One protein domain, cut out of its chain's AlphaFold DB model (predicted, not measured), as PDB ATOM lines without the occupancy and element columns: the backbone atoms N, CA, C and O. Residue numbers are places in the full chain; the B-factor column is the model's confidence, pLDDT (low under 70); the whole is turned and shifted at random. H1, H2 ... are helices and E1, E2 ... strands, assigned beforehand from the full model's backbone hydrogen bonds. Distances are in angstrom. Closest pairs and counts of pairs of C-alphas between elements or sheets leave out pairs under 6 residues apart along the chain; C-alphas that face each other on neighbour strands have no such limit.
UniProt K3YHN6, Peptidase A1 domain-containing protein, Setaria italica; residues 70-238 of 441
ATOM      1  N   ASN A  70      50.075 -16.878 -44.404       44.38
ATOM      2  CA  ASN A  70      49.931 -15.648 -45.221       44.38
ATOM      3  C   ASN A  70      51.170 -15.343 -46.089       44.38
ATOM      4  O   ASN A  70      51.115 -14.514 -47.000       44.38
ATOM      5  N   ASP A  71      52.284 -16.048 -45.869       40.09
ATOM      6  CA  ASP A  71      53.552 -15.769 -46.558       40.09
ATOM      7  C   ASP A  71      53.551 -16.202 -48.035       40.09
ATOM      8  O   ASP A  71      54.250 -15.608 -48.858       40.09
ATOM      9  N   ALA A  72      52.725 -17.188 -48.406       39.94
ATOM     10  CA  ALA A  72      52.644 -17.677 -49.784       39.94
ATOM     11  C   ALA A  72      52.035 -16.635 -50.742       39.94
ATOM     12  O   ALA A  72      52.540 -16.455 -51.850       39.94
ATOM     13  N   ALA A  73      51.007 -15.896 -50.306       41.56
ATOM     14  CA  ALA A  73      50.417 -14.805 -51.085       41.56
ATOM     15  C   ALA A  73      51.202 -13.487 -50.930       41.56
ATOM     16  O   ALA A  73      51.362 -12.747 -51.905       41.56
ATOM     17  N   ALA A  74      51.754 -13.211 -49.740       38.88
ATOM     18  CA  ALA A  74      52.569 -12.019 -49.489       38.88
ATOM     19  C   ALA A  74      53.872 -12.002 -50.313       38.88
ATOM     20  O   ALA A  74      54.307 -10.936 -50.753       38.88
ATOM     21  N   GLY A  75      54.461 -13.171 -50.595       43.06
ATOM     22  CA  GLY A  75      55.636 -13.296 -51.463       43.06
ATOM     23  C   GLY A  75      55.365 -13.029 -52.951       43.06
ATOM     24  O   GLY A  75      56.292 -12.718 -53.698       43.06
ATOM     25  N   LEU A  76      54.108 -13.113 -53.401       47.88
ATOM     26  CA  LEU A  76      53.741 -12.958 -54.815       47.88
ATOM     27  C   LEU A  76      53.436 -11.504 -55.214       47.88
ATOM     28  O   LEU A  76      53.491 -11.198 -56.410       47.88
ATOM     29  N   LEU A  77      53.120 -10.632 -54.244       60.84
ATOM     30  CA  LEU A  77      52.531  -9.301 -54.448       60.84
ATOM     31  C   LEU A  77      53.080  -8.256 -53.446       60.84
ATOM     32  O   LEU A  77      52.341  -7.807 -52.569       60.84
ATOM     33  N   PRO A  78      54.338  -7.792 -53.574       55.78
ATOM     34  CA  PRO A  78      55.033  -7.027 -52.524       55.78
ATOM     35  C   PRO A  78      54.360  -5.702 -52.120       55.78
ATOM     36  O   PRO A  78      54.654  -5.160 -51.057       55.78
ATOM     37  N   ASN A  79      53.447  -5.182 -52.947       70.94
ATOM     38  CA  ASN A  79      52.785  -3.897 -52.725       70.94
ATOM     39  C   ASN A  79      51.292  -4.009 -52.368       70.94
ATOM     40  O   ASN A  79      50.703  -3.007 -51.965       70.94
ATOM     41  N   ALA A  80      50.665  -5.181 -52.519       75.50
ATOM     42  CA  ALA A  80      49.240  -5.356 -52.239       75.50
ATOM     43  C   ALA A  80      49.039  -5.891 -50.818       75.50
ATOM     44  O   ALA A  80      49.532  -6.960 -50.473       75.50
ATOM     45  N   VAL A  81      48.285  -5.163 -49.994       83.00
ATOM     46  CA  VAL A  81      48.030  -5.563 -48.605       83.00
ATOM     47  C   VAL A  81      46.716  -6.341 -48.527       83.00
ATOM     48  O   VAL A  81      45.650  -5.780 -48.794       83.00
ATOM     49  N   ALA A  82      46.804  -7.627 -48.188       86.12
ATOM     50  CA  ALA A  82      45.648  -8.475 -47.907       86.12
ATOM     51  C   ALA A  82      45.055  -8.171 -46.525       86.12
ATOM     52  O   ALA A  82      45.746  -7.640 -45.656       86.12
ATOM     53  N   VAL A  83      43.775  -8.485 -46.330       87.38
ATOM     54  CA  VAL A  83      43.112  -8.410 -45.025       87.38
ATOM     55  C   VAL A  83      43.441  -9.667 -44.227       87.38
ATOM     56  O   VAL A  83      43.033 -10.759 -44.610       87.38
ATOM     57  N   ASP A  84      44.097  -9.480 -43.087       88.25
ATOM     58  CA  ASP A  84      44.535 -10.567 -42.207       88.25
ATOM     59  C   ASP A  84      43.702 -10.616 -40.926       88.25
ATOM     60  O   ASP A  84      43.422 -11.687 -40.385       88.25
ATOM     61  N   VAL A  85      43.291  -9.442 -40.433       90.62
ATOM     62  CA  VAL A  85      42.602  -9.297 -39.152       90.62
ATOM     63  C   VAL A  85      41.363  -8.425 -39.302       90.62
ATOM     64  O   VAL A  85      41.415  -7.304 -39.812       90.62
ATOM     65  N   VAL A  86      40.247  -8.914 -38.773       90.12
ATOM     66  CA  VAL A  86      39.028  -8.141 -38.534       90.12
ATOM     67  C   VAL A  86      38.975  -7.793 -37.056       90.12
ATOM     68  O   VAL A  86      39.022  -8.679 -36.213       90.12
ATOM     69  N   LYS A  87      38.842  -6.514 -36.717       92.00
ATOM     70  CA  LYS A  87      38.545  -6.068 -35.356       92.00
ATOM     71  C   LYS A  87      37.081  -5.670 -35.254       92.00
ATOM     72  O   LYS A  87      36.652  -4.761 -35.965       92.00
ATOM     73  N   ALA A  88      36.342  -6.322 -34.364       89.19
ATOM     74  CA  ALA A  88      34.932  -6.045 -34.101       89.19
ATOM     75  C   ALA A  88      34.623  -6.211 -32.607       89.19
ATOM     76  O   ALA A  88      35.069  -7.172 -31.979       89.19
ATOM     77  N   GLY A  89      33.882  -5.266 -32.021       84.38
ATOM     78  CA  GLY A  89      33.560  -5.288 -30.587       84.38
ATOM     79  C   GLY A  89      34.803  -5.379 -29.682       84.38
ATOM     80  O   GLY A  89      34.809  -6.116 -28.695       84.38
ATOM     81  N   GLY A  90      35.892  -4.707 -30.074       85.06
ATOM     82  CA  GLY A  90      37.153  -4.677 -29.326       85.06
ATOM     83  C   GLY A  90      38.033  -5.922 -29.485       85.06
ATOM     84  O   GLY A  90      39.168  -5.913 -29.017       85.06
ATOM     85  N   VAL A  91      37.557  -6.952 -30.184       88.75
ATOM     86  CA  VAL A  91      38.241  -8.240 -30.355       88.75
ATOM     87  C   VAL A  91      38.824  -8.361 -31.760       88.75
ATOM     88  O   VAL A  91      38.198  -7.926 -32.725       88.75
ATOM     89  N   ASN A  92      40.010  -8.963 -31.866       91.44
ATOM     90  CA  ASN A  92      40.663  -9.281 -33.134       91.44
ATOM     91  C   ASN A  92      40.311 -10.709 -33.571       91.44
ATOM     92  O   ASN A  92      40.371 -11.640 -32.770       91.44
ATOM     93  N   PHE A  93      39.992 -10.872 -34.848       91.31
ATOM     94  CA  PHE A  93      39.635 -12.133 -35.484       91.31
ATOM     95  C   PHE A  93      40.517 -12.337 -36.709       91.31
ATOM     96  O   PHE A  93      40.627 -11.427 -37.533       91.31
ATOM     97  N   SER A  94      41.097 -13.522 -36.861       90.69
ATOM     98  CA  SER A  94      41.808 -13.878 -38.091       90.69
ATOM     99  C   SER A  94      40.808 -14.054 -39.234       90.69
ATOM    100  O   SER A  94      39.718 -14.597 -39.037       90.69
ATOM    101  N   VAL A  95      41.139 -13.593 -40.436       89.62
ATOM    102  CA  VAL A  95      40.288 -13.844 -41.606       89.62
ATOM    103  C   VAL A  95      40.368 -15.324 -41.967       89.62
ATOM    104  O   VAL A  95      41.432 -15.829 -42.296       89.62
ATOM    105  N   GLY A  96      39.233 -16.018 -41.882       86.31
ATOM    106  CA  GLY A  96      39.115 -17.439 -42.227       86.31
ATOM    107  C   GLY A  96      38.327 -17.692 -43.509       86.31
ATOM    108  O   GLY A  96      38.193 -18.833 -43.932       86.31
ATOM    109  N   GLY A  97      37.759 -16.653 -44.126       90.44
ATOM    110  CA  GLY A  97      36.980 -16.831 -45.343       90.44
ATOM    111  C   GLY A  97      36.366 -15.554 -45.894       90.44
ATOM    112  O   GLY A  97      36.432 -14.471 -45.306       90.44
ATOM    113  N   VAL A  98      35.707 -15.720 -47.034       93.81
ATOM    114  CA  VAL A  98      34.985 -14.670 -47.751       93.81
ATOM    115  C   VAL A  98      33.565 -15.135 -48.070       93.81
ATOM    116  O   VAL A  98      33.352 -16.284 -48.453       93.81
ATOM    117  N   ASP A  99      32.583 -14.246 -47.934       94.19
ATOM    118  CA  ASP A  99      31.191 -14.477 -48.330       94.19
ATOM    119  C   ASP A  99      30.728 -13.405 -49.322       94.19
ATOM    120  O   ASP A  99      30.274 -12.323 -48.941       94.19
ATOM    121  N   VAL A 100      30.796 -13.719 -50.618       94.81
ATOM    122  CA  VAL A 100      30.362 -12.818 -51.705       94.81
ATOM    123  C   VAL A 100      28.845 -12.658 -51.802       94.81
ATOM    124  O   VAL A 100      28.355 -11.963 -52.686       94.81
ATOM    125  N   THR A 101      28.082 -13.300 -50.921       92.19
ATOM    126  CA  THR A 101      26.625 -13.167 -50.861       92.19
ATOM    127  C   THR A 101      26.153 -12.419 -49.625       92.19
ATOM    128  O   THR A 101      25.009 -11.967 -49.597       92.19
ATOM    129  N   SER A 102      27.008 -12.222 -48.618       91.62
ATOM    130  CA  SER A 102      26.610 -11.528 -47.395       91.62
ATOM    131  C   SER A 102      26.817 -10.016 -47.457       91.62
ATOM    132  O   SER A 102      27.886  -9.505 -47.802       91.62
ATOM    133  N   ARG A 103      25.787  -9.277 -47.032       91.69
ATOM    134  CA  ARG A 103      25.825  -7.814 -46.880       91.69
ATOM    135  C   ARG A 103      26.536  -7.349 -45.611       91.69
ATOM    136  O   ARG A 103      26.675  -6.146 -45.425       91.69
ATOM    137  N   VAL A 104      26.973  -8.273 -44.757       92.38
ATOM    138  CA  VAL A 104      27.699  -7.962 -43.523       92.38
ATOM    139  C   VAL A 104      28.888  -8.893 -43.347       92.38
ATOM    140  O   VAL A 104      28.842 -10.068 -43.696       92.38
ATOM    141  N   THR A 105      29.963  -8.377 -42.759       92.81
ATOM    142  CA  THR A 105      31.011  -9.248 -42.212       92.81
ATOM    143  C   THR A 105      30.485  -9.920 -40.955       92.81
ATOM    144  O   THR A 105      29.754  -9.294 -40.180       92.81
ATOM    145  N   TRP A 106      30.842 -11.186 -40.753       91.81
ATOM    146  CA  TRP A 106      30.468 -11.899 -39.542       91.81
ATOM    147  C   TRP A 106      31.666 -12.506 -38.829       91.81
ATOM    148  O   TRP A 106      32.662 -12.880 -39.447       91.81
ATOM    149  N   THR A 107      31.560 -12.582 -37.509       92.00
ATOM    150  CA  THR A 107      32.615 -13.068 -36.623       92.00
ATOM    151  C   THR A 107      32.152 -14.302 -35.861       92.00
ATOM    152  O   THR A 107      30.967 -14.459 -35.540       92.00
ATOM    153  N   SER A 108      33.096 -15.193 -35.552       89.69
ATOM    154  CA  SER A 108      32.814 -16.420 -34.809       89.69
ATOM    155  C   SER A 108      32.257 -16.130 -33.419       89.69
ATOM    156  O   SER A 108      31.467 -16.921 -32.920       89.69
ATOM    157  N   ARG A 109      32.603 -14.980 -32.828       89.00
ATOM    158  CA  ARG A 109      32.150 -14.538 -31.506       89.00
ATOM    159  C   ARG A 109      31.733 -13.076 -31.508       89.00
ATOM    160  O   ARG A 109      32.226 -12.283 -32.313       89.00
ATOM    161  N   CYS A 110      30.853 -12.705 -30.588       86.69
ATOM    162  CA  CYS A 110      30.613 -11.300 -30.287       86.69
ATOM    163  C   CYS A 110      31.756 -10.756 -29.429       86.69
ATOM    164  O   CYS A 110      32.148 -11.379 -28.445       86.69
ATOM    165  N   GLY A 111      32.304  -9.606 -29.816       74.62
ATOM    166  CA  GLY A 111      33.226  -8.882 -28.952       74.62
ATOM    167  C   GLY A 111      32.533  -8.450 -27.656       74.62
ATOM    168  O   GLY A 111      31.333  -8.185 -27.655       74.62
ATOM    169  N   GLY A 112      33.276  -8.442 -26.550       67.12
ATOM    170  CA  GLY A 112      32.753  -8.135 -25.214       67.12
ATOM    171  C   GLY A 112      32.754  -6.648 -24.864       67.12
ATOM    172  O   GLY A 112      32.521  -6.309 -23.706       67.12
ATOM    173  N   ASP A 113      33.073  -5.760 -25.811       70.12
ATOM    174  CA  ASP A 113      33.063  -4.333 -25.514       70.12
ATOM    175  C   ASP A 113      31.636  -3.805 -25.291       70.12
ATOM    176  O   ASP A 113      30.659  -4.248 -25.900       70.12
ATOM    177  N   SER A 114      31.522  -2.820 -24.400       67.06
ATOM    178  CA  SER A 114      30.268  -2.121 -24.102       67.06
ATOM    179  C   SER A 114      29.781  -1.234 -25.253       67.06
ATOM    180  O   SER A 114      28.688  -0.675 -25.177       67.06
ATOM    181  N   SER A 115      30.583  -1.084 -26.314       71.56
ATOM    182  CA  SER A 115      30.262  -0.248 -27.469       71.56
ATOM    183  C   SER A 115      29.410  -0.982 -28.507       71.56
ATOM    184  O   SER A 115      28.699  -0.339 -29.281       71.56
ATOM    185  N   SER A 116      29.439  -2.318 -28.506       80.56
ATOM    186  CA  SER A 116      28.633  -3.139 -29.401       80.56
ATOM    187  C   SER A 116      27.205  -3.313 -28.874       80.56
ATOM    188  O   SER A 116      26.944  -3.941 -27.847       80.56
ATOM    189  N   GLN A 117      26.239  -2.767 -29.606       87.81
ATOM    190  CA  GLN A 117      24.822  -2.865 -29.258       87.81
ATOM    191  C   GLN A 117      24.125  -3.883 -30.151       87.81
ATOM    192  O   GLN A 117      24.446  -4.028 -31.327       87.81
ATOM    193  N   GLN A 118      23.166  -4.618 -29.602       89.69
ATOM    194  CA  GLN A 118      22.326  -5.488 -30.415       89.69
ATOM    195  C   GLN A 118      21.413  -4.645 -31.304       89.69
ATOM    196  O   GLN A 118      20.796  -3.695 -30.828       89.69
ATOM    197  N   VAL A 119      21.339  -4.978 -32.595       90.50
ATOM    198  CA  VAL A 119      20.441  -4.284 -33.522       90.50
ATOM    199  C   VAL A 119      19.012  -4.716 -33.208       90.50
ATOM    200  O   VAL A 119      18.671  -5.898 -33.314       90.50
ATOM    201  N   ALA A 120      18.188  -3.758 -32.796       90.62
ATOM    202  CA  ALA A 120      16.778  -3.988 -32.525       90.62
ATOM    203  C   ALA A 120      15.975  -4.097 -33.828       90.62
ATOM    204  O   ALA A 120      16.317  -3.507 -34.856       90.62
ATOM    205  N   CYS A 121      14.864  -4.821 -33.764       88.00
ATOM    206  CA  CYS A 121      13.838  -4.751 -34.795       88.00
ATOM    207  C   CYS A 121      13.299  -3.323 -34.951       88.00
ATOM    208  O   CYS A 121      12.991  -2.670 -33.957       88.00
ATOM    209  N   GLY A 122      13.220  -2.843 -36.195       85.75
ATOM    210  CA  GLY A 122      12.863  -1.459 -36.527       85.75
ATOM    211  C   GLY A 122      14.054  -0.500 -36.665       85.75
ATOM    212  O   GLY A 122      13.869   0.613 -37.148       85.75
ATOM    213  N   ASP A 123      15.278  -0.909 -36.300       90.56
ATOM    214  CA  ASP A 123      16.480  -0.133 -36.636       90.56
ATOM    215  C   ASP A 123      16.707  -0.173 -38.169       90.56
ATOM    216  O   ASP A 123      16.595  -1.253 -38.762       90.56
ATOM    217  N   PRO A 124      17.059   0.947 -38.831       90.19
ATOM    218  CA  PRO A 124      17.345   0.970 -40.272       90.19
ATOM    219  C   PRO A 124      18.430  -0.025 -40.715       90.19
ATOM    220  O   PRO A 124      18.416  -0.517 -41.846       90.19
ATOM    221  N   LEU A 125      19.376  -0.368 -39.835       90.06
ATOM    222  CA  LEU A 125      20.368  -1.415 -40.095       90.06
ATOM    223  C   LEU A 125      19.717  -2.796 -40.194       90.06
ATOM    224  O   LEU A 125      20.190  -3.630 -40.966       90.06
ATOM    225  N   CYS A 126      18.641  -3.038 -39.447       90.62
ATOM    226  CA  CYS A 126      17.899  -4.286 -39.524       90.62
ATOM    227  C   CYS A 126      17.191  -4.429 -40.869       90.62
ATOM    228  O   CYS A 126      17.360  -5.446 -41.533       90.62
ATOM    229  N   GLU A 127      16.479  -3.388 -41.304       87.31
ATOM    230  CA  GLU A 127      15.827  -3.355 -42.620       87.31
ATOM    231  C   GLU A 127      16.843  -3.572 -43.751       87.31
ATOM    232  O   GLU A 127      16.595  -4.289 -44.722       87.31
ATOM    233  N   LYS A 128      18.039  -2.992 -43.600       87.94
ATOM    234  CA  LYS A 128      19.081  -3.074 -44.618       87.94
ATOM    235  C   LYS A 128      19.822  -4.411 -44.655       87.94
ATOM    236  O   LYS A 128      20.206  -4.841 -45.746       87.94
ATOM    237  N   TYR A 129      20.094  -5.042 -43.517       89.00
ATOM    238  CA  TYR A 129      21.048  -6.161 -43.436       89.00
ATOM    239  C   TYR A 129      20.476  -7.455 -42.860       89.00
ATOM    240  O   TYR A 129      21.147  -8.491 -42.909       89.00
ATOM    241  N   GLY A 130      19.268  -7.420 -42.313       87.88
ATOM    242  CA  GLY A 130      18.731  -8.522 -41.540       87.88
ATOM    243  C   GLY A 130      17.246  -8.764 -41.734       87.88
ATOM    244  O   GLY A 130      16.614  -8.289 -42.673       87.88
ATOM    245  N   ALA A 131      16.721  -9.574 -40.829       86.56
ATOM    246  CA  ALA A 131      15.314  -9.861 -40.660       86.56
ATOM    247  C   ALA A 131      15.027 -10.059 -39.167       86.56
ATOM    248  O   ALA A 131      15.884 -10.506 -38.397       86.56
ATOM    249  N   CYS A 132      13.809  -9.723 -38.764       85.69
ATOM    250  CA  CYS A 132      13.342  -9.907 -37.399       85.69
ATOM    251  C   CYS A 132      12.885 -11.341 -37.147       85.69
ATOM    252  O   CYS A 132      12.153 -11.919 -37.952       85.69
ATOM    253  N   ASP A 133      13.250 -11.895 -35.991       73.50
ATOM    254  CA  ASP A 133      12.691 -13.170 -35.550       73.50
ATOM    255  C   ASP A 133      11.176 -13.045 -35.298       73.50
ATOM    256  O   ASP A 133      10.705 -12.103 -34.655       73.50
ATOM    257  N   GLY A 134      10.395 -14.014 -35.788       62.19
ATOM    258  CA  GLY A 134       8.968 -14.144 -35.452       62.19
ATOM    259  C   GLY A 134       7.958 -13.462 -36.387       62.19
ATOM    260  O   GLY A 134       6.805 -13.314 -35.994       62.19
ATOM    261  N   GLY A 135       8.346 -13.093 -37.611       56.88
ATOM    262  CA  GLY A 135       7.425 -12.574 -38.635       56.88
ATOM    263  C   GLY A 135       7.129 -11.069 -38.540       56.88
ATOM    264  O   GLY A 135       7.515 -10.401 -37.576       56.88
ATOM    265  N   ASP A 136       6.441 -10.562 -39.571       52.31
ATOM    266  CA  ASP A 136       6.356  -9.161 -40.040       52.31
ATOM    267  C   ASP A 136       5.813  -8.103 -39.066       52.31
ATOM    268  O   ASP A 136       5.639  -6.950 -39.448       52.31
ATOM    269  N   ALA A 137       5.540  -8.431 -37.803       54.72
ATOM    270  CA  ALA A 137       5.178  -7.406 -36.831       54.72
ATOM    271  C   ALA A 137       6.420  -6.519 -36.558       54.72
ATOM    272  O   ALA A 137       7.390  -7.038 -36.015       54.72
ATOM    273  N   PRO A 138       6.451  -5.212 -36.869       53.59
ATOM    274  CA  PRO A 138       7.699  -4.431 -36.848       53.59
ATOM    275  C   PRO A 138       8.111  -3.885 -35.470       53.59
ATOM    276  O   PRO A 138       9.153  -3.250 -35.356       53.59
ATOM    277  N   SER A 139       7.305  -4.078 -34.421       55.31
ATOM    278  CA  SER A 139       7.324  -3.164 -33.264       55.31
ATOM    279  C   SER A 139       7.279  -3.808 -31.874       55.31
ATOM    280  O   SER A 139       7.105  -3.100 -30.885       55.31
ATOM    281  N   ALA A 140       7.461  -5.127 -31.742       56.06
ATOM    282  CA  ALA A 140       7.527  -5.704 -30.393       56.06
ATOM    283  C   ALA A 140       8.917  -5.449 -29.792       56.06
ATOM    284  O   ALA A 140       9.907  -6.032 -30.244       56.06
ATOM    285  N   ALA A 141       8.973  -4.563 -28.796       59.34
ATOM    286  CA  ALA A 141      10.169  -4.268 -28.017       59.34
ATOM    287  C   ALA A 141      10.819  -5.567 -27.504       59.34
ATOM    288  O   ALA A 141      10.132  -6.472 -27.034       59.34
ATOM    289  N   GLY A 142      12.146  -5.664 -27.626       68.19
ATOM    290  CA  GLY A 142      12.919  -6.838 -27.205       68.19
ATOM    291  C   GLY A 142      13.190  -7.879 -28.296       68.19
ATOM    292  O   GLY A 142      13.872  -8.864 -28.018       68.19
ATOM    293  N   ARG A 143      12.720  -7.681 -29.538       81.50
ATOM    294  CA  ARG A 143      13.112  -8.550 -30.657       81.50
ATOM    295  C   ARG A 143      14.468  -8.190 -31.248       81.50
ATOM    296  O   ARG A 143      14.807  -7.023 -31.449       81.50
ATOM    297  N   VAL A 144      15.211  -9.246 -31.554       85.19
ATOM    298  CA  VAL A 144      16.563  -9.203 -32.096       85.19
ATOM    299  C   VAL A 144      16.502  -9.222 -33.613       85.19
ATOM    300  O   VAL A 144      15.800 -10.046 -34.202       85.19
ATOM    301  N   CYS A 145      17.273  -8.340 -34.239       90.12
ATOM    302  CA  CYS A 145      17.530  -8.446 -35.658       90.12
ATOM    303  C   CYS A 145      18.632  -9.468 -35.935       90.12
ATOM    304  O   CYS A 145      19.731  -9.372 -35.381       90.12
ATOM    305  N   ASN A 146      18.365 -10.405 -36.837       89.06
ATOM    306  CA  ASN A 146      19.341 -11.382 -37.292       89.06
ATOM    307  C   ASN A 146      19.791 -11.079 -38.711       89.06
ATOM    308  O   ASN A 146      19.008 -10.626 -39.539       89.06
ATOM    309  N   SER A 147      21.052 -11.368 -39.009       82.12
ATOM    310  CA  SER A 147      21.587 -11.262 -40.358       82.12
ATOM    311  C   SER A 147      20.857 -12.227 -41.285       82.12
ATOM    312  O   SER A 147      20.545 -13.359 -40.904       82.12
ATOM    313  N   ALA A 148      20.644 -11.798 -42.528       77.06
ATOM    314  CA  ALA A 148      20.199 -12.693 -43.590       77.06
ATOM    315  C   ALA A 148      21.276 -13.742 -43.936       77.06
ATOM    316  O   ALA A 148      20.953 -14.865 -44.314       77.06
ATOM    317  N   ALA A 149      22.558 -13.397 -43.782       73.19
ATOM    318  CA  ALA A 149      23.685 -14.279 -44.070       73.19
ATOM    319  C   ALA A 149      24.873 -13.981 -43.131       73.19
ATOM    320  O   ALA A 149      25.410 -12.869 -43.158       73.19
ATOM    321  N   PRO A 150      25.318 -14.940 -42.301       74.31
ATOM    322  CA  PRO A 150      24.702 -16.240 -42.032       74.31
ATOM    323  C   PRO A 150      23.333 -16.081 -41.358       74.31
ATOM    324  O   PRO A 150      23.192 -15.326 -40.396       74.31
ATOM    325  N   ALA A 151      22.335 -16.807 -41.865       76.62
ATOM    326  CA  ALA A 151      20.960 -16.711 -41.388       76.62
ATOM    327  C   ALA A 151      20.856 -17.037 -39.889       76.62
ATOM    328  O   ALA A 151      21.385 -18.052 -39.423       76.62
ATOM    329  N   GLY A 152      20.160 -16.176 -39.146       80.00
ATOM    330  CA  GLY A 152      19.863 -16.395 -37.725       80.00
ATOM    331  C   GLY A 152      20.998 -16.025 -36.781       80.00
ATOM    332  O   GLY A 152      20.957 -16.381 -35.606       80.00
ATOM    333  N   VAL A 153      22.029 -15.344 -37.282       86.56
ATOM    334  CA  VAL A 153      23.089 -14.790 -36.439       86.56
ATOM    335  C   VAL A 153      22.726 -13.352 -36.062       86.56
ATOM    336  O   VAL A 153      22.517 -12.550 -36.974       86.56
ATOM    337  N   PRO A 154      22.683 -12.997 -34.764       89.25
ATOM    338  CA  PRO A 154      22.347 -11.646 -34.329       89.25
ATOM    339  C   PRO A 154      23.225 -10.579 -34.975       89.25
ATOM    340  O   PRO A 154      24.454 -10.703 -35.021       89.25
ATOM    341  N   LEU A 155      22.587  -9.506 -35.439       92.00
ATOM    342  CA  LEU A 155      23.282  -8.304 -35.875       92.00
ATOM    343  C   LEU A 155      23.675  -7.461 -34.665       92.00
ATOM    344  O   LEU A 155      22.896  -7.231 -33.733       92.00
ATOM    345  N   ARG A 156      24.904  -6.957 -34.714       91.31
ATOM    346  CA  ARG A 156      25.435  -5.965 -33.791       91.31
ATOM    347  C   ARG A 156      25.744  -4.686 -34.537       91.31
ATOM    348  O   ARG A 156      26.252  -4.705 -35.654       91.31
ATOM    349  N   LYS A 157      25.456  -3.587 -33.864       89.69
ATOM    350  CA  LYS A 157      25.845  -2.233 -34.204       89.69
ATOM    351  C   LYS A 157      27.158  -1.941 -33.498       89.69
ATOM    352  O   LYS A 157      27.242  -2.111 -32.284       89.69
ATOM    353  N   GLY A 158      28.178  -1.553 -34.248       86.94
ATOM    354  CA  GLY A 158      29.485  -1.251 -33.676       86.94
ATOM    355  C   GLY A 158      30.575  -1.117 -34.727       86.94
ATOM    356  O   GLY A 158      30.367  -1.396 -35.911       86.94
ATOM    357  N   ASN A 159      31.749  -0.683 -34.281       86.25
ATOM    358  CA  ASN A 159      32.886  -0.449 -35.160       86.25
ATOM    359  C   ASN A 159      33.439  -1.768 -35.711       86.25
ATOM    360  O   ASN A 159      33.696  -2.714 -34.962       86.25
ATOM    361  N   ILE A 160      33.689  -1.779 -37.020       87.75
ATOM    362  CA  ILE A 160      34.463  -2.818 -37.694       87.75
ATOM    363  C   ILE A 160      35.679  -2.179 -38.355       87.75
ATOM    364  O   ILE A 160      35.579  -1.155 -39.034       87.75
ATOM    365  N   THR A 161      36.848  -2.761 -38.119       90.25
ATOM    366  CA  THR A 161      38.104  -2.331 -38.738       90.25
ATOM    367  C   THR A 161      38.803  -3.542 -39.332       90.25
ATOM    368  O   THR A 161      38.887  -4.585 -38.695       90.25
ATOM    369  N   LEU A 162      39.281  -3.408 -40.560       91.31
ATOM    370  CA  LEU A 162      40.019  -4.425 -41.291       91.31
ATOM    371  C   LEU A 162      41.479  -3.996 -41.349       91.31
ATOM    372  O   LEU A 162      41.792  -2.880 -41.775       91.31
ATOM    373  N   PHE A 163      42.363  -4.887 -40.931       88.69
ATOM    374  CA  PHE A 163      43.803  -4.691 -40.933       88.69
ATOM    375  C   PHE A 163      44.454  -5.721 -41.841       88.69
ATOM    376  O   PHE A 163      44.011  -6.869 -41.913       88.69
ATOM    377  N   GLY A 164      45.524  -5.312 -42.503       86.50
ATOM    378  CA  GLY A 164      46.452  -6.245 -43.119       86.50
ATOM    379  C   GLY A 164      47.656  -6.523 -42.242       86.50
ATOM    380  O   GLY A 164      47.717  -6.092 -41.083       86.50
ATOM    381  N   ALA A 165      48.637  -7.196 -42.835       77.69
ATOM    382  CA  ALA A 165      49.893  -7.534 -42.187       77.69
ATOM    383  C   ALA A 165      50.508  -6.334 -41.450       77.69
ATOM    384  O   ALA A 165      50.465  -5.188 -41.917       77.69
ATOM    385  N   LYS A 166      51.104  -6.609 -40.282       77.00
ATOM    386  CA  LYS A 166      51.726  -5.606 -39.395       77.00
ATOM    387  C   LYS A 166      50.752  -4.520 -38.911       77.00
ATOM    388  O   LYS A 166      51.159  -3.385 -38.674       77.00
ATOM    389  N   SER A 167      49.469  -4.859 -38.773       75.75
ATOM    390  CA  SER A 167      48.423  -3.958 -38.268       75.75
ATOM    391  C   SER A 167      48.208  -2.706 -39.126       75.75
ATOM    392  O   SER A 167      47.723  -1.684 -38.633       75.75
ATOM    393  N   LYS A 168      48.544  -2.758 -40.421       80.69
ATOM    394  CA  LYS A 168      48.253  -1.656 -41.341       80.69
ATOM    395  C   LYS A 168      46.745  -1.601 -41.581       80.69
ATOM    396  O   LYS A 168      46.172  -2.540 -42.129       80.69
ATOM    397  N   GLY A 169      46.101  -0.512 -41.169       81.50
ATOM    398  CA  GLY A 169      44.670  -0.311 -41.401       81.50
ATOM    399  C   GLY A 169      44.349  -0.296 -42.898       81.50
ATOM    400  O   GLY A 169      44.952   0.467 -43.652       81.50
ATOM    401  N   ILE A 170      43.412  -1.146 -43.319       83.62
ATOM    402  CA  ILE A 170      42.890  -1.212 -44.695       83.62
ATOM    403  C   ILE A 170      41.546  -0.497 -44.770       83.62
ATOM    404  O   ILE A 170      41.287   0.260 -45.701       83.62
ATOM    405  N   PHE A 171      40.694  -0.735 -43.779       85.69
ATOM    406  CA  PHE A 171      39.379  -0.126 -43.668       85.69
ATOM    407  C   PHE A 171      39.072   0.108 -42.199       85.69
ATOM    408  O   PHE A 171      39.295  -0.777 -41.381       85.69
ATOM    409  N   SER A 172      38.518   1.262 -41.856       81.75
ATOM    410  CA  SER A 172      37.956   1.495 -40.531       81.75
ATOM    411  C   SER A 172      36.660   2.258 -40.691       81.75
ATOM    412  O   SER A 172      36.642   3.318 -41.316       81.75
ATOM    413  N   ASN A 173      35.583   1.729 -40.118       76.56
ATOM    414  CA  ASN A 173      34.379   2.513 -39.929       76.56
ATOM    415  C   ASN A 173      34.275   2.929 -38.467       76.56
ATOM    416  O   ASN A 173      33.965   2.107 -37.607       76.56
ATOM    417  N   ASN A 174      34.545   4.209 -38.208       64.56
ATOM    418  CA  ASN A 174      34.440   4.795 -36.873       64.56
ATOM    419  C   ASN A 174      33.062   5.429 -36.610       64.56
ATOM    420  O   ASN A 174      32.845   6.058 -35.576       64.56
ATOM    421  N   THR A 175      32.107   5.283 -37.536       64.75
ATOM    422  CA  THR A 175      30.711   5.638 -37.268       64.75
ATOM    423  C   THR A 175      30.030   4.444 -36.612       64.75
ATOM    424  O   THR A 175      29.365   3.635 -37.267       64.75
ATOM    425  N   ALA A 176      30.202   4.340 -35.290       59.16
ATOM    426  CA  ALA A 176      29.633   3.274 -34.457       59.16
ATOM    427  C   ALA A 176      28.128   3.069 -34.702       59.16
ATOM    428  O   ALA A 176      27.607   1.974 -34.504       59.16
ATOM    429  N   TYR A 177      27.437   4.103 -35.198       61.09
ATOM    430  CA  TYR A 177      25.999   4.089 -35.409       61.09
ATOM    431  C   TYR A 177      25.514   3.669 -36.809       61.09
ATOM    432  O   TYR A 177      24.318   3.438 -36.960       61.09
ATOM    433  N   ASN A 178      26.395   3.514 -37.803       75.06
ATOM    434  CA  ASN A 178      25.994   3.207 -39.190       75.06
ATOM    435  C   ASN A 178      26.575   1.888 -39.724       75.06
ATOM    436  O   ASN A 178      26.452   1.575 -40.912       75.06
ATOM    437  N   THR A 179      27.208   1.108 -38.852       84.31
ATOM    438  CA  THR A 179      27.879  -0.142 -39.211       84.31
ATOM    439  C   THR A 179      27.223  -1.298 -38.486       84.31
ATOM    440  O   THR A 179      27.042  -1.243 -37.271       84.31
ATOM    441  N   ALA A 180      26.908  -2.351 -39.237       90.00
ATOM    442  CA  ALA A 180      26.471  -3.616 -38.681       90.00
ATOM    443  C   ALA A 180      27.471  -4.726 -39.025       90.00
ATOM    444  O   ALA A 180      28.052  -4.740 -40.113       90.00
ATOM    445  N   TYR A 181      27.639  -5.661 -38.098       92.00
ATOM    446  CA  TYR A 181      28.296  -6.945 -38.319       92.00
ATOM    447  C   TYR A 181      27.467  -8.043 -37.650       92.00
ATOM    448  O   TYR A 181      26.712  -7.776 -36.712       92.00
ATOM    449  N   ALA A 182      27.572  -9.278 -38.133       91.94
ATOM    450  CA  ALA A 182      26.932 -10.417 -37.478       91.94
ATOM    451  C   ALA A 182      27.917 -11.081 -36.513       91.94
ATOM    452  O   ALA A 182      29.100 -11.208 -36.819       91.94
ATOM    453  N   CYS A 183      27.454 -11.545 -35.359       91.06
ATOM    454  CA  CYS A 183      28.304 -12.324 -34.462       91.06
ATOM    455  C   CYS A 183      27.507 -13.359 -33.683       91.06
ATOM    456  O   CYS A 183      26.330 -13.160 -33.372       91.06
ATOM    457  N   ARG A 184      28.151 -14.478 -33.348       86.88
ATOM    458  CA  ARG A 184      27.535 -15.516 -32.514       86.88
ATOM    459  C   ARG A 184      27.872 -15.260 -31.037       86.88
ATOM    460  O   ARG A 184      29.053 -15.200 -30.709       86.88
ATOM    461  N   PRO A 185      26.881 -15.101 -30.145       73.56
ATOM    462  CA  PRO A 185      27.145 -14.769 -28.744       73.56
ATOM    463  C   PRO A 185      27.828 -15.905 -27.962       73.56
ATOM    464  O   PRO A 185      28.662 -15.617 -27.115       73.56
ATOM    465  N   ASP A 186      27.559 -17.171 -28.307       68.69
ATOM    466  CA  ASP A 186      27.922 -18.329 -27.466       68.69
ATOM    467  C   ASP A 186      28.842 -19.353 -28.156       68.69
ATOM    468  O   ASP A 186      28.827 -20.541 -27.828       68.69
ATOM    469  N   ALA A 187      29.609 -18.950 -29.171       69.38
ATOM    470  CA  ALA A 187      30.485 -19.899 -29.853       69.38
ATOM    471  C   ALA A 187      31.742 -20.200 -29.018       69.38
ATOM    472  O   ALA A 187      32.524 -19.300 -28.705       69.38
ATOM    473  N   SER A 188      31.971 -21.477 -28.707       64.25
ATOM    474  CA  SER A 188      33.291 -21.991 -28.331       64.25
ATOM    475  C   SER A 188      34.159 -22.193 -29.588       64.25
ATOM    476  O   SER A 188      33.633 -22.334 -30.691       64.25
ATOM    477  N   GLY A 189      35.489 -22.171 -29.444       71.81
ATOM    478  CA  GLY A 189      36.447 -22.314 -30.558       71.81
ATOM    479  C   GLY A 189      37.143 -21.018 -30.996       71.81
ATOM    480  O   GLY A 189      37.063 -20.002 -30.303       71.81
ATOM    481  N   ASP A 190      37.845 -21.059 -32.123       80.75
ATOM    482  CA  ASP A 190      38.789 -20.011 -32.526       80.75
ATOM    483  C   ASP A 190      38.141 -18.671 -32.915       80.75
ATOM    484  O   ASP A 190      36.969 -18.577 -33.306       80.75
ATOM    485  N   TYR A 191      38.935 -17.602 -32.815       85.50
ATOM    486  CA  TYR A 191      38.562 -16.249 -33.226       85.50
ATOM    487  C   TYR A 191      38.815 -16.068 -34.722       85.50
ATOM    488  O   TYR A 191      39.903 -15.671 -35.135       85.50
ATOM    489  N   TYR A 192      37.785 -16.322 -35.530       89.25
ATOM    490  CA  TYR A 192      37.833 -16.097 -36.970       89.25
ATOM    491  C   TYR A 192      36.695 -15.199 -37.452       89.25
ATOM    492  O   TYR A 192      35.651 -15.063 -36.805       89.25
ATOM    493  N   ALA A 193      36.905 -14.577 -38.604       91.31
ATOM    494  CA  ALA A 193      35.921 -13.760 -39.291       91.31
ATOM    495  C   ALA A 193      35.793 -14.176 -40.754       91.31
ATOM    496  O   ALA A 193      36.757 -14.621 -41.380       91.31
ATOM    497  N   VAL A 194      34.598 -13.985 -41.299       92.19
ATOM    498  CA  VAL A 194      34.318 -14.133 -42.725       92.19
ATOM    499  C   VAL A 194      33.884 -12.785 -43.261       92.19
ATOM    500  O   VAL A 194      32.878 -12.215 -42.822       92.19
ATOM    501  N   ILE A 195      34.657 -12.271 -44.211       94.19
ATOM    502  CA  ILE A 195      34.421 -10.954 -44.798       94.19
ATOM    503  C   ILE A 195      33.233 -11.059 -45.753       94.19
ATOM    504  O   ILE A 195      33.305 -11.736 -46.779       94.19
ATOM    505  N   GLY A 196      32.140 -10.379 -45.417       94.06
ATOM    506  CA  GLY A 196      30.997 -10.247 -46.314       94.06
ATOM    507  C   GLY A 196      31.323  -9.255 -47.422       94.06
ATOM    508  O   GLY A 196      31.782  -8.151 -47.133       94.06
ATOM    509  N   LEU A 197      31.081  -9.635 -48.673       95.12
ATOM    510  CA  LEU A 197      31.335  -8.824 -49.871       95.12
ATOM    511  C   LEU A 197      30.150  -8.851 -50.848       95.12
ATOM    512  O   LEU A 197      30.307  -8.529 -52.022       95.12
ATOM    513  N   GLY A 198      28.958  -9.226 -50.383       93.25
ATOM    514  CA  GLY A 198      27.726  -9.157 -51.167       93.25
ATOM    515  C   GLY A 198      27.361  -7.736 -51.588       93.25
ATOM    516  O   GLY A 198      27.744  -6.751 -50.949       93.25
ATOM    517  N   ARG A 199      26.581  -7.610 -52.666       90.25
ATOM    518  CA  ARG A 199      26.080  -6.312 -53.140       90.25
ATOM    519  C   ARG A 199      25.327  -5.588 -52.014       90.25
ATOM    520  O   ARG A 199      24.530  -6.183 -51.294       90.25
ATOM    521  N   GLY A 200      25.585  -4.289 -51.858       86.69
ATOM    522  CA  GLY A 200      24.970  -3.471 -50.804       86.69
ATOM    523  C   GLY A 200      25.624  -3.591 -49.421       86.69
ATOM    524  O   GLY A 200      25.101  -3.022 -48.462       86.69
ATOM    525  N   ASN A 201      26.756  -4.293 -49.307       87.25
ATOM    526  CA  ASN A 201      27.567  -4.333 -48.092       87.25
ATOM    527  C   ASN A 201      28.147  -2.947 -47.739       87.25
ATOM    528  O   ASN A 201      28.534  -2.168 -48.614       87.25
ATOM    529  N   ASN A 202      28.218  -2.635 -46.444       79.62
ATOM    530  CA  ASN A 202      28.728  -1.363 -45.922       79.62
ATOM    531  C   ASN A 202      30.216  -1.118 -46.194       79.62
ATOM    532  O   ASN A 202      30.600   0.031 -46.401       79.62
ATOM    533  N   ILE A 203      31.045  -2.163 -46.196       85.19
ATOM    534  CA  ILE A 203      32.470  -2.055 -46.529       85.19
ATOM    535  C   ILE A 203      32.612  -1.614 -47.986       85.19
ATOM    536  O   ILE A 203      33.356  -0.684 -48.275       85.19
ATOM    537  N   LEU A 204      31.836  -2.203 -48.899       85.31
ATOM    538  CA  LEU A 204      31.889  -1.847 -50.320       85.31
ATOM    539  C   LEU A 204      31.390  -0.423 -50.587       85.31
ATOM    540  O   LEU A 204      31.977   0.292 -51.388       85.31
ATOM    541  N   ALA A 205      30.346   0.014 -49.876       83.19
ATOM    542  CA  ALA A 205      29.810   1.372 -49.997       83.19
ATOM    543  C   ALA A 205      30.806   2.470 -49.575       83.19
ATOM    544  O   ALA A 205      30.597   3.639 -49.887       83.19
ATOM    545  N   SER A 206      31.866   2.103 -48.852       82.81
ATOM    546  CA  SER A 206      32.919   3.022 -48.420       82.81
ATOM    547  C   SER A 206      34.094   3.126 -49.394       82.81
ATOM    548  O   SER A 206      35.015   3.907 -49.152       82.81
ATOM    549  N   PHE A 207      34.110   2.311 -50.453       85.44
ATOM    550  CA  PHE A 207      35.219   2.318 -51.394       85.44
ATOM    551  C   PHE A 207      35.316   3.674 -52.102       85.44
ATOM    552  O   PHE A 207      34.288   4.247 -52.475       85.44
ATOM    553  N   PRO A 208      36.541   4.192 -52.313       85.06
ATOM    554  CA  PRO A 208      36.744   5.343 -53.180       85.06
ATOM    555  C   PRO A 208      36.159   5.067 -54.567       85.06
ATOM    556  O   PRO A 208      36.263   3.943 -55.065       85.06
ATOM    557  N   LYS A 209      35.590   6.094 -55.205       85.69
ATOM    558  CA  LYS A 209      35.003   5.975 -56.551       85.69
ATOM    559  C   LYS A 209      36.029   5.544 -57.598       85.69
ATOM    560  O   LYS A 209      35.669   4.970 -58.613       85.69
ATOM    561  N   GLU A 210      37.306   5.805 -57.349       86.00
ATOM    562  CA  GLU A 210      38.415   5.406 -58.213       86.00
ATOM    563  C   GLU A 210      38.726   3.905 -58.101       86.00
ATOM    564  O   GLU A 210      39.298   3.325 -59.024       86.00
ATOM    565  N   TRP A 211      38.360   3.263 -56.984       86.50
ATOM    566  CA  TRP A 211      38.675   1.859 -56.694       86.50
ATOM    567  C   TRP A 211      37.464   1.054 -56.182       86.50
ATOM    568  O   TRP A 211      37.537   0.450 -55.107       86.50
ATOM    569  N   PRO A 212      36.364   0.976 -56.949       91.81
ATOM    570  CA  PRO A 212      35.130   0.281 -56.587       91.81
ATOM    571  C   PRO A 212      35.273  -1.228 -56.840       91.81
ATOM    572  O   PRO A 212      34.524  -1.826 -57.613       91.81
ATOM    573  N   LEU A 213      36.302  -1.860 -56.276       93.94
ATOM    574  CA  LEU A 213      36.621  -3.251 -56.582       93.94
ATOM    575  C   LEU A 213      37.208  -3.997 -55.386       93.94
ATOM    576  O   LEU A 213      37.871  -3.420 -54.525       93.94
ATOM    577  N   PHE A 214      36.973  -5.302 -55.343       95.50
ATOM    578  CA  PHE A 214      37.597  -6.210 -54.384       95.50
ATOM    579  C   PHE A 214      38.110  -7.453 -55.098       95.50
ATOM    580  O   PHE A 214      37.685  -7.770 -56.211       95.50
ATOM    581  N   SER A 215      39.025  -8.164 -54.455       95.12
ATOM    582  CA  SER A 215      39.571  -9.410 -54.970       95.12
ATOM    583  C   SER A 215      39.700 -10.437 -53.860       95.12
ATOM    584  O   SER A 215      39.959 -10.072 -52.716       95.12
ATOM    585  N   TYR A 216      39.579 -11.715 -54.197       94.69
ATOM    586  CA  TYR A 216      39.932 -12.800 -53.288       94.69
ATOM    587  C   TYR A 216      40.584 -13.972 -54.015       94.69
ATOM    588  O   TYR A 216      40.436 -14.117 -55.226       94.69
ATOM    589  N   ILE A 217      41.282 -14.807 -53.255       92.56
ATOM    590  CA  ILE A 217      41.691 -16.163 -53.631       92.56
ATOM    591  C   ILE A 217      41.163 -17.085 -52.539       92.56
ATOM    592  O   ILE A 217      41.307 -16.772 -51.358       92.56
ATOM    593  N   ILE A 218      40.537 -18.192 -52.934       90.19
ATOM    594  CA  ILE A 218      40.238 -19.308 -52.032       90.19
ATOM    595  C   ILE A 218      41.353 -20.326 -52.225       90.19
ATOM    596  O   ILE A 218      41.653 -20.690 -53.369       90.19
ATOM    597  N   ASP A 219      41.963 -20.760 -51.128       84.12
ATOM    598  CA  ASP A 219      43.058 -21.721 -51.184       84.12
ATOM    599  C   ASP A 219      42.581 -23.044 -51.797       84.12
ATOM    600  O   ASP A 219      41.408 -23.411 -51.705       84.12
ATOM    601  N   GLY A 220      43.479 -23.760 -52.478       76.62
ATOM    602  CA  GLY A 220      43.124 -24.993 -53.194       76.62
ATOM    603  C   GLY A 220      42.612 -26.116 -52.283       76.62
ATOM    604  O   GLY A 220      41.887 -26.994 -52.747       76.62
ATOM    605  N   ASP A 221      42.960 -26.074 -50.998       75.19
ATOM    606  CA  ASP A 221      42.471 -26.970 -49.945       75.19
ATOM    607  C   ASP A 221      41.193 -26.459 -49.251       75.19
ATOM    608  O   ASP A 221      40.629 -27.162 -48.414       75.19
ATOM    609  N   LEU A 222      40.711 -25.267 -49.631       77.12
ATOM    610  CA  LEU A 222      39.548 -24.563 -49.078       77.12
ATOM    611  C   LEU A 222      39.674 -24.184 -47.595       77.12
ATOM    612  O   LEU A 222      38.667 -23.819 -46.984       77.12
ATOM    613  N   GLN A 223      40.873 -24.260 -47.015       74.56
ATOM    614  CA  GLN A 223      41.090 -23.996 -45.588       74.56
ATOM    615  C   GLN A 223      41.253 -22.507 -45.275       74.56
ATOM    616  O   GLN A 223      41.132 -22.094 -44.120       74.56
ATOM    617  N   GLY A 224      41.513 -21.693 -46.297       80.19
ATOM    618  CA  GLY A 224      41.746 -20.269 -46.150       80.19
ATOM    619  C   GLY A 224      41.252 -19.456 -47.336       80.19
ATOM    620  O   GLY A 224      40.815 -19.956 -48.381       80.19
ATOM    621  N   SER A 225      41.248 -18.144 -47.141       87.19
ATOM    622  CA  SER A 225      40.997 -17.194 -48.212       87.19
ATOM    623  C   SER A 225      41.798 -15.930 -47.977       87.19
ATOM    624  O   SER A 225      41.767 -15.361 -46.888       87.19
ATOM    625  N   THR A 226      42.445 -15.446 -49.029       90.25
ATOM    626  CA  THR A 226      43.095 -14.137 -49.018       90.25
ATOM    627  C   THR A 226      42.170 -13.118 -49.669       90.25
ATOM    628  O   THR A 226      41.637 -13.374 -50.748       90.25
ATOM    629  N   VAL A 227      41.969 -11.962 -49.031       93.25
ATOM    630  CA  VAL A 227      41.055 -10.914 -49.512       93.25
ATOM    631  C   VAL A 227      41.794  -9.588 -49.640       93.25
ATOM    632  O   VAL A 227      42.478  -9.158 -48.718       93.25
ATOM    633  N   TRP A 228      41.595  -8.893 -50.754       93.88
ATOM    634  CA  TRP A 228      42.076  -7.533 -50.984       93.88
ATOM    635  C   TRP A 228      40.900  -6.610 -51.279       93.88
ATOM    636  O   TRP A 228      39.950  -6.985 -51.969       93.88
ATOM    637  N   LEU A 229      40.986  -5.370 -50.801       93.56
ATOM    638  CA  LEU A 229      39.927  -4.370 -50.935       93.56
ATOM    639  C   LEU A 229      40.450  -3.106 -51.623       93.56
ATOM    640  O   LEU A 229      41.602  -2.710 -51.411       93.56
ATOM    641  N   ALA A 230      39.589  -2.466 -52.414       91.25
ATOM    642  CA  ALA A 230      39.825  -1.189 -53.081       91.25
ATOM    643  C   ALA A 230      41.197  -1.124 -53.783       91.25
ATOM    644  O   ALA A 230      41.526  -1.973 -54.612       91.25
ATOM    645  N   HIS A 231      42.029  -0.138 -53.437       89.69
ATOM    646  CA  HIS A 231      43.342   0.051 -54.054       89.69
ATOM    647  C   HIS A 231      44.248  -1.189 -53.937       89.69
ATOM    648  O   HIS A 231      44.952  -1.528 -54.885       89.69
ATOM    649  N   ASN A 232      44.193  -1.927 -52.822       89.19
ATOM    650  CA  ASN A 232      44.986  -3.153 -52.675       89.19
ATOM    651  C   ASN A 232      44.524  -4.251 -53.638       89.19
ATOM    652  O   ASN A 232      45.353  -4.994 -54.154       89.19
ATOM    653  N   ALA A 233      43.222  -4.329 -53.927       90.44
ATOM    654  CA  ALA A 233      42.703  -5.263 -54.919       90.44
ATOM    655  C   ALA A 233      43.143  -4.882 -56.338       90.44
ATOM    656  O   ALA A 233      43.433  -5.759 -57.150       90.44
ATOM    657  N   PHE A 234      43.259  -3.582 -56.628       88.62
ATOM    658  CA  PHE A 234      43.803  -3.113 -57.900       88.62
ATOM    659  C   PHE A 234      45.273  -3.512 -58.061       88.62
ATOM    660  O   PHE A 234      45.659  -4.038 -59.107       88.62
ATOM    661  N   LEU A 235      46.081  -3.300 -57.018       87.50
ATOM    662  CA  LEU A 235      47.490  -3.696 -57.008       87.50
ATOM    663  C   LEU A 235      47.651  -5.210 -57.158       87.50
ATOM    664  O   LEU A 235      48.473  -5.643 -57.966       87.50
ATOM    665  N   ALA A 236      46.839  -5.994 -56.440       85.44
ATOM    666  CA  ALA A 236      46.824  -7.447 -56.561       85.44
ATOM    667  C   ALA A 236      46.529  -7.857 -58.007       85.44
ATOM    668  O   ALA A 236      47.366  -8.482 -58.645       85.44
ATOM    669  N   ARG A 237      45.402  -7.398 -58.570       83.94
ATOM    670  CA  ARG A 237      44.997  -7.682 -59.956       83.94
ATOM    671  C   ARG A 237      46.075  -7.323 -60.975       83.94
ATOM    672  O   ARG A 237      46.284  -8.071 -61.920       83.94
ATOM    673  N   ARG A 238      46.734  -6.167 -60.843       80.88
ATOM    674  CA  ARG A 238      47.741  -5.721 -61.821       80.88
ATOM    675  C   ARG A 238      48.918  -6.689 -61.908       80.88
ATOM    676  O   ARG A 238      49.445  -6.914 -62.993       80.88
TER     677      ARG A 238
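What this domain is: This is residues 70 to 238 of the 441 residues of the protein "Peptidase A1 domain-containing protein" of Setaria italica (UniProt K3YHN6). A strongly twisted, curled sheet of five strands, E7 E6 E1 E2 E9, makes the larger body, and a smaller curled sheet, E3 E4 E5 E8, sits next to it along the longest axis with H2 over one face. The hairpin E10 and E11 packs on the large sheet at E2, and H4 packs on E10. The printed part has 169 residues, with four named helices and eleven named strands in the order H1 E1 E2 H2 E3 E4 E5 E6 E7 E8 E9 H3 E10 E11 H4; the large sheet is mixed and the other two are antiparallel. The class is mixed, helices and strands, with under half of the residues, 78, in named elements; the whole is compact, with a radius of gyration of the C-alphas of 16.0 A and spans of 53 by 37 by 28 A.

How they stand to each other: In the large sheet, E7 (residues 168 to 173) and E6 (160 to 164) are an antiparallel hairpin, with N 162 and O 171 at 2.8 A. E6 and E1 (85 to 88) are antiparallel, with N 87 and O 161 at 2.8 A. E1 and E2 (91 to 99) are a hairpin, with N 86 and O 93 at 2.8 A. E2 bends by 75 degrees at residue 96 and is parallel to the edge strand E9 (192 to 196), with N 193 and O 94 at 2.8 A. E5 (153 to 157) runs on into E6 at 95 degrees. E3 (130 to 132), E4 (145 to 147) and E5 form a meander, each strand the antiparallel neighbour of the one before, with N 131 and O 146 at 2.8 A and N 147 and O 153 at 2.8 A. E8 (180 to 183) is antiparallel to E5, with N 156 and O 181 at 2.8 A, and is near E9. H2 (124 to 129) is over E4 at a height over the sheet of 6.9 A, along the strands at 18 degrees on the local plane; its closest C-alphas to E4 are Cys 126 and Cys 145, 5.7 A apart. E10 (213 to 218) and E11 (225 to 229) are a hairpin, with N 228 and O 215 at 2.8 A. The closest C-alphas of E2 and E11 are Gly 97 and Ser 225, 4.9 A apart; those of E10 and H4 (230 to 238) are Leu 213 and Ala 230, 5.2 A. H3 (202 to 205) only grazes the large sheet. H1 (71 to 74) comes closest to E11 at the C-alphas of Ala 73 and Thr 226, 7.6 A. In H2 and H4 every O i to N i+4 pair is within hydrogen-bond range; H1 and H3 are too short for one.

Where its parts are: E2 is 20.3 A long, E10 17.1 A, E7 14.6 A and H4 12.6 A. H1 begins at C-alpha 71 (53.552, -15.769, -46.558), and H4 ends at C-alpha 238 (47.741, -5.721, -61.821).

The domain as a whole: The two C-alphas farthest apart, Gly 75 and Ala 140, are 53.1 A apart. The printed part has no cut. The links E2 to H2 and E3 to E4 are long. The mean pLDDT of the printed part is 81.6; residues under 70 include 70 to 78 and 134 to 142.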